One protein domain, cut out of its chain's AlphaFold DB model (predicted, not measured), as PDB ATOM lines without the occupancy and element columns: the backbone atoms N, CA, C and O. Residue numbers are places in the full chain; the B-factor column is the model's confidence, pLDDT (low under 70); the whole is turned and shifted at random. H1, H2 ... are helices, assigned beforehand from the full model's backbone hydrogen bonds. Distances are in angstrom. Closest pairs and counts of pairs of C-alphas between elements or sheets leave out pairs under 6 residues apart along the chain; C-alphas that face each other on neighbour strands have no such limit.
ATOM      1  N   THR A  22       2.638  65.071  10.493       97.25
ATOM      2  CA  THR A  22       3.222  64.026   9.639       97.25
ATOM      3  C   THR A  22       2.516  62.692   9.848       97.25
ATOM      4  O   THR A  22       2.151  62.033   8.876       97.25
ATOM      5  N   LEU A  23       2.281  62.313  11.107       94.88
ATOM      6  CA  LEU A  23       1.550  61.093  11.434       94.88
ATOM      7  C   LEU A  23       0.122  61.145  10.881       94.88
ATOM      8  O   LEU A  23      -0.323  60.174  10.276       94.88
ATOM      9  N   ASN A  24      -0.561  62.280  11.035       96.12
ATOM     10  CA  ASN A  24      -1.909  62.490  10.513       96.12
ATOM     11  C   ASN A  24      -1.985  62.254   8.999       96.12
ATOM     12  O   ASN A  24      -2.816  61.471   8.538       96.12
ATOM     13  N   ILE A  25      -1.089  62.886   8.234       97.38
ATOM     14  CA  ILE A  25      -1.058  62.773   6.772       97.38
ATOM     15  C   ILE A  25      -0.831  61.320   6.353       97.38
ATOM     16  O   ILE A  25      -1.628  60.788   5.581       97.38
ATOM     17  N   ILE A  26       0.193  60.662   6.910       96.88
ATOM     18  CA  ILE A  26       0.537  59.273   6.569       96.88
ATOM     19  C   ILE A  26      -0.632  58.333   6.874       96.88
ATOM     20  O   ILE A  26      -0.994  57.496   6.048       96.88
ATOM     21  N   VAL A  27      -1.242  58.469   8.054       95.12
ATOM     22  CA  VAL A  27      -2.389  57.648   8.454       95.12
ATOM     23  C   VAL A  27      -3.573  57.878   7.523       95.12
ATOM     24  O   VAL A  27      -4.193  56.913   7.082       95.12
ATOM     25  N   ARG A  28      -3.891  59.136   7.206       95.94
ATOM     26  CA  ARG A  28      -5.039  59.483   6.366       95.94
ATOM     27  C   ARG A  28      -4.884  58.953   4.943       95.94
ATOM     28  O   ARG A  28      -5.842  58.404   4.402       95.94
ATOM     29  N   GLU A  29      -3.699  59.092   4.355       97.56
ATOM     30  CA  GLU A  29      -3.391  58.535   3.033       97.56
ATOM     31  C   GLU A  29      -3.474  57.010   3.052       97.56
ATOM     32  O   GLU A  29      -4.196  56.422   2.247       97.56
ATOM     33  N   HIS A  30      -2.860  56.369   4.050       96.94
ATOM     34  CA  HIS A  30      -2.945  54.922   4.205       96.94
ATOM     35  C   HIS A  30      -4.396  54.438   4.337       96.94
ATOM     36  O   HIS A  30      -4.796  53.484   3.673       96.94
ATOM     37  N   MET A  31      -5.216  55.096   5.163       96.50
ATOM     38  CA  MET A  31      -6.631  54.753   5.323       96.50
ATOM     39  C   MET A  31      -7.411  54.889   4.013       96.50
ATOM     40  O   MET A  31      -8.238  54.025   3.716       96.50
ATOM     41  N   ALA A  32      -7.146  55.937   3.227       97.38
ATOM     42  CA  ALA A  32      -7.780  56.133   1.928       97.38
ATOM     43  C   ALA A  32      -7.419  54.999   0.953       97.38
ATOM     44  O   ALA A  32      -8.319  54.385   0.376       97.38
ATOM     45  N   ASP A  33      -6.137  54.645   0.852       96.50
ATOM     46  CA  ASP A  33      -5.675  53.541   0.005       96.50
ATOM     47  C   ASP A  33      -6.298  52.204   0.428       96.50
ATOM     48  O   ASP A  33      -6.823  51.454  -0.403       96.50
ATOM     49  N   ARG A  34      -6.323  51.914   1.740       96.38
ATOM     50  CA  ARG A  34      -6.964  50.702   2.280       96.38
ATOM     51  C   ARG A  34      -8.460  50.657   1.962       96.38
ATOM     52  O   ARG A  34      -8.976  49.576   1.668       96.38
ATOM     53  N   ALA A  35      -9.157  51.793   2.017       97.44
ATOM     54  CA  ALA A  35     -10.582  51.879   1.704       97.44
ATOM     55  C   ALA A  35     -10.866  51.632   0.213       97.44
ATOM     56  O   ALA A  35     -11.816  50.915  -0.123       97.44
ATOM     57  N   VAL A  36     -10.030  52.170  -0.679       96.12
ATOM     58  CA  VAL A  36     -10.130  51.924  -2.125       96.12
ATOM     59  C   VAL A  36      -9.874  50.449  -2.442       96.12
ATOM     60  O   VAL A  36     -10.691  49.833  -3.129       96.12
ATOM     61  N   GLU A  37      -8.813  49.846  -1.894       94.06
ATOM     62  CA  GLU A  37      -8.517  48.419  -2.097       94.06
ATOM     63  C   GLU A  37      -9.670  47.534  -1.605       94.06
ATOM     64  O   GLU A  37     -10.108  46.618  -2.307       94.06
ATOM     65  N   LEU A  38     -10.205  47.814  -0.411       95.06
ATOM     66  CA  LEU A  38     -11.339  47.071   0.136       95.06
ATOM     67  C   LEU A  38     -12.566  47.166  -0.778       95.06
ATOM     68  O   LEU A  38     -13.217  46.153  -1.035       95.06
ATOM     69  N   SER A  39     -12.852  48.360  -1.302       96.44
ATOM     70  CA  SER A  39     -13.985  48.594  -2.202       96.44
ATOM     71  C   SER A  39     -13.823  47.843  -3.526       96.44
ATOM     72  O   SER A  39     -14.761  47.190  -3.980       96.44
ATOM     73  N   GLN A  40     -12.624  47.860  -4.116       94.00
ATOM     74  CA  GLN A  40     -12.314  47.099  -5.331       94.00
ATOM     75  C   GLN A  40     -12.457  45.591  -5.111       94.00
ATOM     76  O   GLN A  40     -13.079  44.902  -5.918       94.00
ATOM     77  N   ARG A  41     -11.934  45.073  -3.992       93.44
ATOM     78  CA  ARG A  41     -12.076  43.657  -3.619       93.44
ATOM     79  C   ARG A  41     -13.533  43.266  -3.415       93.44
ATOM     80  O   ARG A  41     -13.937  42.192  -3.856       93.44
ATOM     81  N   HIS A  42     -14.318  44.126  -2.769       95.38
ATOM     82  CA  HIS A  42     -15.743  43.898  -2.571       95.38
ATOM     83  C   HIS A  42     -16.496  43.865  -3.905       95.38
ATOM     84  O   HIS A  42     -17.237  42.919  -4.162       95.38
ATOM     85  N   LEU A  43     -16.237  44.826  -4.795       96.50
ATOM     86  CA  LEU A  43     -16.819  44.838  -6.134       96.50
ATOM     87  C   LEU A  43     -16.459  43.563  -6.907       96.50
ATOM     88  O   LEU A  43     -17.345  42.910  -7.447       96.50
ATOM     89  N   LEU A  44     -15.188  43.152  -6.885       95.75
ATOM     90  CA  LEU A  44     -14.726  41.931  -7.546       95.75
ATOM     91  C   LEU A  44     -15.351  40.656  -6.954       95.75
ATOM     92  O   LEU A  44     -15.522  39.665  -7.659       95.75
ATOM     93  N   HIS A  45     -15.716  40.659  -5.671       94.94
ATOM     94  CA  HIS A  45     -16.498  39.576  -5.066       94.94
ATOM     95  C   HIS A  45     -17.930  39.507  -5.599       94.94
ATOM     96  O   HIS A  45     -18.457  38.405  -5.746       94.94
ATOM     97  N   LEU A  46     -18.542  40.654  -5.891       96.12
ATOM     98  CA  LEU A  46     -19.906  40.728  -6.409       96.12
ATOM     99  C   LEU A  46     -19.983  40.431  -7.909       96.12
ATOM    100  O   LEU A  46     -20.928  39.785  -8.354       96.12
ATOM    101  N   THR A  47     -19.015  40.911  -8.688       96.19
ATOM    102  CA  THR A  47     -19.088  40.901 -10.157       96.19
ATOM    103  C   THR A  47     -18.111  39.930 -10.810       96.19
ATOM    104  O   THR A  47     -18.377  39.445 -11.907       96.19
ATOM    105  N   GLY A  48     -16.987  39.641 -10.154       94.81
ATOM    106  CA  GLY A  48     -15.896  38.857 -10.718       94.81
ATOM    107  C   GLY A  48     -16.069  37.353 -10.542       94.81
ATOM    108  O   GLY A  48     -16.600  36.852  -9.547       94.81
ATOM    109  N   THR A  49     -15.533  36.602 -11.492       95.69
ATOM    110  CA  THR A  49     -15.405  35.146 -11.440       95.69
ATOM    111  C   THR A  49     -14.339  34.706 -10.436       95.69
ATOM    112  O   THR A  49     -13.425  35.446 -10.071       95.69
ATOM    113  N   SER A  50     -14.383  33.435 -10.030       94.06
ATOM    114  CA  SER A  50     -13.359  32.838  -9.163       94.06
ATOM    115  C   SER A  50     -11.934  32.955  -9.727       94.06
ATOM    116  O   SER A  50     -10.978  33.056  -8.959       94.06
ATOM    117  N   LYS A  51     -11.784  32.947 -11.061       94.44
ATOM    118  CA  LYS A  51     -10.488  33.090 -11.738       94.44
ATOM    119  C   LYS A  51      -9.968  34.522 -11.638       94.44
ATOM    120  O   LYS A  51      -8.815  34.707 -11.265       94.44
ATOM    121  N   GLU A  52     -10.817  35.512 -11.903       95.62
ATOM    122  CA  GLU A  52     -10.455  36.931 -11.789       95.62
ATOM    123  C   GLU A  52     -10.109  37.300 -10.346       95.62
ATOM    124  O   GLU A  52      -9.095  37.949 -10.110       95.62
ATOM    125  N   ARG A  53     -10.868  36.795  -9.362       95.31
ATOM    126  CA  ARG A  53     -10.535  36.973  -7.938       95.31
ATOM    127  C   ARG A  53      -9.169  36.403  -7.581       95.31
ATOM    128  O   ARG A  53      -8.386  37.063  -6.901       95.31
ATOM    129  N   TYR A  54      -8.872  35.186  -8.034       94.12
ATOM    130  CA  TYR A  54      -7.561  34.580  -7.818       94.12
ATOM    131  C   TYR A  54      -6.446  35.414  -8.458       94.12
ATOM    132  O   TYR A  54      -5.426  35.676  -7.823       94.12
ATOM    133  N   GLN A  55      -6.654  35.855  -9.697       93.44
ATOM    134  CA  GLN A  55      -5.671  36.619 -10.450       93.44
ATOM    135  C   GLN A  55      -5.391  37.979  -9.800       93.44
ATOM    136  O   GLN A  55      -4.228  38.289  -9.554       93.44
ATOM    137  N   TYR A  56      -6.433  38.701  -9.380       93.88
ATOM    138  CA  TYR A  56      -6.303  39.946  -8.624       93.88
ATOM    139  C   TYR A  56      -5.459  39.765  -7.355       93.88
ATOM    140  O   TYR A  56      -4.575  40.573  -7.071       93.88
ATOM    141  N   VAL A  57      -5.676  38.691  -6.586       92.12
ATOM    142  CA  VAL A  57      -4.886  38.438  -5.369       92.12
ATOM    143  C   VAL A  57      -3.415  38.156  -5.694       92.12
ATOM    144  O   VAL A  57      -2.538  38.636  -4.977       92.12
ATOM    145  N   MET A  58      -3.130  37.407  -6.762       91.56
ATOM    146  CA  MET A  58      -1.756  37.078  -7.163       91.56
ATOM    147  C   MET A  58      -1.010  38.264  -7.784       91.56
ATOM    148  O   MET A  58       0.191  38.383  -7.578       91.56
ATOM    149  N   GLU A  59      -1.692  39.148  -8.509       92.44
ATOM    150  CA  GLU A  59      -1.089  40.359  -9.083       92.44
ATOM    151  C   GLU A  59      -0.751  41.382  -7.992       92.44
ATOM    152  O   GLU A  59       0.354  41.922  -7.977       92.44
ATOM    153  N   ASN A  60      -1.651  41.579  -7.023       90.06
ATOM    154  CA  ASN A  60      -1.420  42.507  -5.913       90.06
ATOM    155  C   ASN A  60      -0.472  41.943  -4.841       90.06
ATOM    156  O   ASN A  60       0.150  42.703  -4.103       90.06
ATOM    157  N   ASN A  61      -0.350  40.615  -4.726       89.25
ATOM    158  CA  ASN A  61       0.541  39.957  -3.766       89.25
ATOM    159  C   ASN A  61       1.250  38.739  -4.397       89.25
ATOM    160  O   ASN A  61       0.915  37.593  -4.076       89.25
ATOM    161  N   PRO A  62       2.280  38.943  -5.241       88.56
ATOM    162  CA  PRO A  62       2.912  37.857  -5.998       88.56
ATOM    163  C   PRO A  62       3.491  36.735  -5.129       88.56
ATOM    164  O   PRO A  62       3.384  35.557  -5.467       88.56
ATOM    165  N   ARG A  63       4.040  37.080  -3.959       90.88
ATOM    166  CA  ARG A  63       4.653  36.127  -3.012       90.88
ATOM    167  C   ARG A  63       3.668  35.514  -2.018       90.88
ATOM    168  O   ARG A  63       4.077  34.849  -1.070       90.88
ATOM    169  N   LEU A  64       2.361  35.734  -2.179       88.56
ATOM    170  CA  LEU A  64       1.373  35.241  -1.213       88.56
ATOM    171  C   LEU A  64       1.384  33.709  -1.111       88.56
ATOM    172  O   LEU A  64       1.259  33.160  -0.020       88.56
ATOM    173  N   HIS A  65       1.597  33.031  -2.239       84.75
ATOM    174  CA  HIS A  65       1.665  31.572  -2.321       84.75
ATOM    175  C   HIS A  65       2.877  30.964  -1.594       84.75
ATOM    176  O   HIS A  65       2.824  29.803  -1.203       84.75
ATOM    177  N   GLU A  66       3.947  31.738  -1.394       88.38
ATOM    178  CA  GLU A  66       5.141  31.318  -0.647       88.38
ATOM    179  C   GLU A  66       4.908  31.393   0.869       88.38
ATOM    180  O   GLU A  66       5.546  30.684   1.643       88.38
ATOM    181  N   ARG A  67       3.997  32.273   1.300       89.06
ATOM    182  CA  ARG A  67       3.785  32.619   2.711       89.06
ATOM    183  C   ARG A  67       2.544  31.975   3.314       89.06
ATOM    184  O   ARG A  67       2.483  31.830   4.532       89.06
ATOM    185  N   LEU A  68       1.550  31.633   2.493       89.56
ATOM    186  CA  LEU A  68       0.263  31.117   2.950       89.56
ATOM    187  C   LEU A  68      -0.070  29.759   2.320       89.56
ATOM    188  O   LEU A  68       0.052  29.590   1.105       89.56
ATOM    189  N   PRO A  69      -0.596  28.811   3.114       92.75
ATOM    190  CA  PRO A  69      -1.215  27.603   2.592       92.75
ATOM    191  C   PRO A  69      -2.329  27.901   1.579       92.75
ATOM    192  O   PRO A  69      -3.145  28.806   1.759       92.75
ATOM    193  N   LEU A  70      -2.432  27.060   0.546       90.25
ATOM    194  CA  LEU A  70      -3.370  27.249  -0.565       90.25
ATOM    195  C   LEU A  70      -4.845  27.329  -0.128       90.25
ATOM    196  O   LEU A  70      -5.629  28.057  -0.728       90.25
ATOM    197  N   HIS A  71      -5.235  26.602   0.922       93.75
ATOM    198  CA  HIS A  71      -6.613  26.624   1.417       93.75
ATOM    199  C   HIS A  71      -7.004  27.985   2.022       93.75
ATOM    200  O   HIS A  71      -8.164  28.376   1.911       93.75
ATOM    201  N   LEU A  72      -6.053  28.739   2.593       94.69
ATOM    202  CA  LEU A  72      -6.306  30.104   3.067       94.69
ATOM    203  C   LEU A  72      -6.511  31.059   1.893       94.69
ATOM    204  O   LEU A  72      -7.409  31.891   1.935       94.69
ATOM    205  N   ILE A  73      -5.751  30.883   0.809       93.88
ATOM    206  CA  ILE A  73      -5.953  31.643  -0.431       93.88
ATOM    207  C   ILE A  73      -7.345  31.346  -1.010       93.88
ATOM    208  O   ILE A  73      -8.040  32.269  -1.425       93.88
ATOM    209  N   ALA A  74      -7.785  30.082  -0.983       95.19
ATOM    210  CA  ALA A  74      -9.131  29.699  -1.414       95.19
ATOM    211  C   ALA A  74     -10.220  30.384  -0.569       95.19
ATOM    212  O   ALA A  74     -11.154  30.966  -1.121       95.19
ATOM    213  N   SER A  75     -10.055  30.387   0.758       95.19
ATOM    214  CA  SER A  75     -10.957  31.076   1.686       95.19
ATOM    215  C   SER A  75     -10.994  32.591   1.444       95.19
ATOM    216  O   SER A  75     -12.080  33.161   1.365       95.19
ATOM    217  N   MET A  76      -9.838  33.233   1.226       92.94
ATOM    218  CA  MET A  76      -9.736  34.674   0.950       92.94
ATOM    219  C   MET A  76     -10.547  35.124  -0.269       92.94
ATOM    220  O   MET A  76     -11.055  36.243  -0.269       92.94
ATOM    221  N   ILE A  77     -10.658  34.276  -1.296       94.12
ATOM    222  CA  ILE A  77     -11.399  34.572  -2.534       94.12
ATOM    223  C   ILE A  77     -12.779  33.893  -2.589       94.12
ATOM    224  O   ILE A  77     -13.416  33.867  -3.646       94.12
ATOM    225  N   GLY A  78     -13.235  33.318  -1.474       94.25
ATOM    226  CA  GLY A  78     -14.575  32.748  -1.332       94.25
ATOM    227  C   GLY A  78     -14.836  31.503  -2.182       94.25
ATOM    228  O   GLY A  78     -15.920  31.375  -2.746       94.25
ATOM    229  N   ILE A  79     -13.855  30.604  -2.324       95.94
ATOM    230  CA  ILE A  79     -14.024  29.327  -3.039       95.94
ATOM    231  C   ILE A  79     -13.466  28.145  -2.245       95.94
ATOM    232  O   ILE A  79     -12.679  28.299  -1.314       95.94
ATOM    233  N   THR A  80     -13.839  26.932  -2.644       96.25
ATOM    234  CA  THR A  80     -13.271  25.711  -2.058       96.25
ATOM    235  C   THR A  80     -11.824  25.478  -2.524       96.25
ATOM    236  O   THR A  80     -11.474  25.832  -3.658       96.25
ATOM    237  N   PRO A  81     -10.975  24.807  -1.720       94.44
ATOM    238  CA  PRO A  81      -9.629  24.419  -2.149       94.44
ATOM    239  C   PRO A  81      -9.621  23.604  -3.453       94.44
ATOM    240  O   PRO A  81      -8.758  23.808  -4.305       94.44
ATOM    241  N   THR A  82     -10.621  22.739  -3.657       94.69
ATOM    242  CA  THR A  82     -10.788  21.953  -4.891       94.69
ATOM    243  C   THR A  82     -11.045  22.841  -6.108       94.69
ATOM    244  O   THR A  82     -10.438  22.634  -7.159       94.69
ATOM    245  N   GLN A  83     -11.908  23.858  -5.983       94.88
ATOM    246  CA  GLN A  83     -12.126  24.840  -7.051       94.88
ATOM    247  C   GLN A  83     -10.842  25.615  -7.362       94.88
ATOM    248  O   GLN A  83     -10.503  25.772  -8.532       94.88
ATOM    249  N   LEU A  84     -10.092  26.031  -6.335       94.62
ATOM    250  CA  LEU A  84      -8.812  26.711  -6.532       94.62
ATOM    251  C   LEU A  84      -7.789  25.818  -7.249       94.62
ATOM    252  O   LEU A  84      -7.099  26.275  -8.161       94.62
ATOM    253  N   SER A  85      -7.719  24.533  -6.891       92.62
ATOM    254  CA  SER A  85      -6.851  23.566  -7.569       92.62
ATOM    255  C   SER A  85      -7.190  23.439  -9.056       92.62
ATOM    256  O   SER A  85      -6.282  23.397  -9.883       92.62
ATOM    257  N   ARG A  86      -8.483  23.429  -9.413       93.44
ATOM    258  CA  ARG A  86      -8.926  23.396 -10.817       93.44
ATOM    259  C   ARG A  86      -8.519  24.659 -11.571       93.44
ATOM    260  O   ARG A  86      -7.962  24.547 -12.654       93.44
ATOM    261  N   ILE A  87      -8.732  25.843 -10.989       92.50
ATOM    262  CA  ILE A  87      -8.352  27.130 -11.607       92.50
ATOM    263  C   ILE A  87      -6.845  27.180 -11.895       92.50
ATOM    264  O   ILE A  87      -6.435  27.661 -12.948       92.50
ATOM    265  N   ARG A  88      -6.015  26.657 -10.984       89.25
ATOM    266  CA  ARG A  88      -4.555  26.613 -11.155       89.25
ATOM    267  C   ARG A  88      -4.086  25.594 -12.193       89.25
ATOM    268  O   ARG A  88      -3.046  25.824 -12.794       89.25
ATOM    269  N   GLY A  89      -4.817  24.496 -12.385       86.56
ATOM    270  CA  GLY A  89      -4.493  23.454 -13.369       86.56
ATOM    271  C   GLY A  89      -4.961  23.756 -14.798       86.56
ATOM    272  O   GLY A  89      -4.567  23.052 -15.715       86.56
ATOM    273  N   GLN A  90      -5.791  24.785 -14.994       77.19
ATOM    274  CA  GLN A  90      -6.237  25.273 -16.310       77.19
ATOM    275  C   GLN A  90      -5.283  26.323 -16.916       77.19
ATOM    276  O   GLN A  90      -5.695  27.097 -17.783       77.19
ATOM    277  N   ARG A  91      -4.053  26.412 -16.403       57.03
ATOM    278  CA  ARG A  91      -3.009  27.322 -16.881       57.03
ATOM    279  C   ARG A  91      -2.097  26.637 -17.882       57.03
ATOM    280  O   ARG A  91      -1.837  25.432 -17.685       57.03
TER     281      ARG A  91
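What this domain is: This is residues 22 to 91 of the 91 residues of an uncharacterized protein of Cytophagales bacterium (UniProt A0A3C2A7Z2). A long helix, H1, makes an arm on a small head of four short helices, H2 to H5; residues 22 to 36 of H1 stick out, and its other end joins the head. After H1 the chain folds back into H2, and H3, H4 and H5 follow round H2 in short steps. The printed part has 70 residues with five named helices, H1 to H5 in that order, and no named strand; the class is all helix. The whole is loose, with a radius of gyration of the C-alphas of 14.5 A, and elongated, spanning 47 by 28 by 18 A; the arm makes much of the length.

Where its parts are: Find C-alpha 22 at (3.222, 64.026, 9.639); from there H1, residues 22 to 47, runs 37.7 A to C-alpha 47 at (-19.088, 40.901, -10.157). Next comes H2, residues 50 to 60, 15.7 A long. H3, residues 64 to 67, measures 5.3 A, and H4, residues 70 to 76, 9.9 A. H5, residues 81 to 89, runs 12.4 A and ends at C-alpha 89, at (-4.493, 23.454, -13.369).

How they stand to each other: Look first at residues 44 to 45, the part of H1 that touches H2. The two helices only just touch, with 3 pairs of C-alphas within 8 A, and only at the corner by their link; the closest C-alphas, of Leu 44 and Arg 53, are 6.5 A apart. They run opposite ways at a shallow tilt of 22 degrees. H2 is close to but not clearly touching H3, with the C-alphas of Met 58 and Leu 64 closest at 7.0 A. H3 is likewise close to but not clearly touching H4, the closest C-alphas being those of His 65 and Ile 73, 7.8 A apart. H2 and H4 are near each other. H4 and H5 touch, with the C-alphas of His 71 and Pro 81 closest at 5.2 A; they are only just about perpendicular, at 71 degrees. H5 is close to but not clearly touching H2, where the C-alphas of Lys 51 and Ile 87 are closest at 6.3 A. H1 is apart from H3, H4 and H5. In H1, H2, H4 and H5 every O i to N i+4 pair is within hydrogen-bond range; H3 is too short for such a pair.

The domain as a whole: The C-alphas farthest apart are those of Thr 22 and Gln 90, at 47.6 A. Without residues 22 to 36, which stand free, the body spans 26 by 20 by 19 A. The printed part has no cut, and its four links are tight. Mean pLDDT of the printed part is 93.1; residue 91, the chain's last, is under 70.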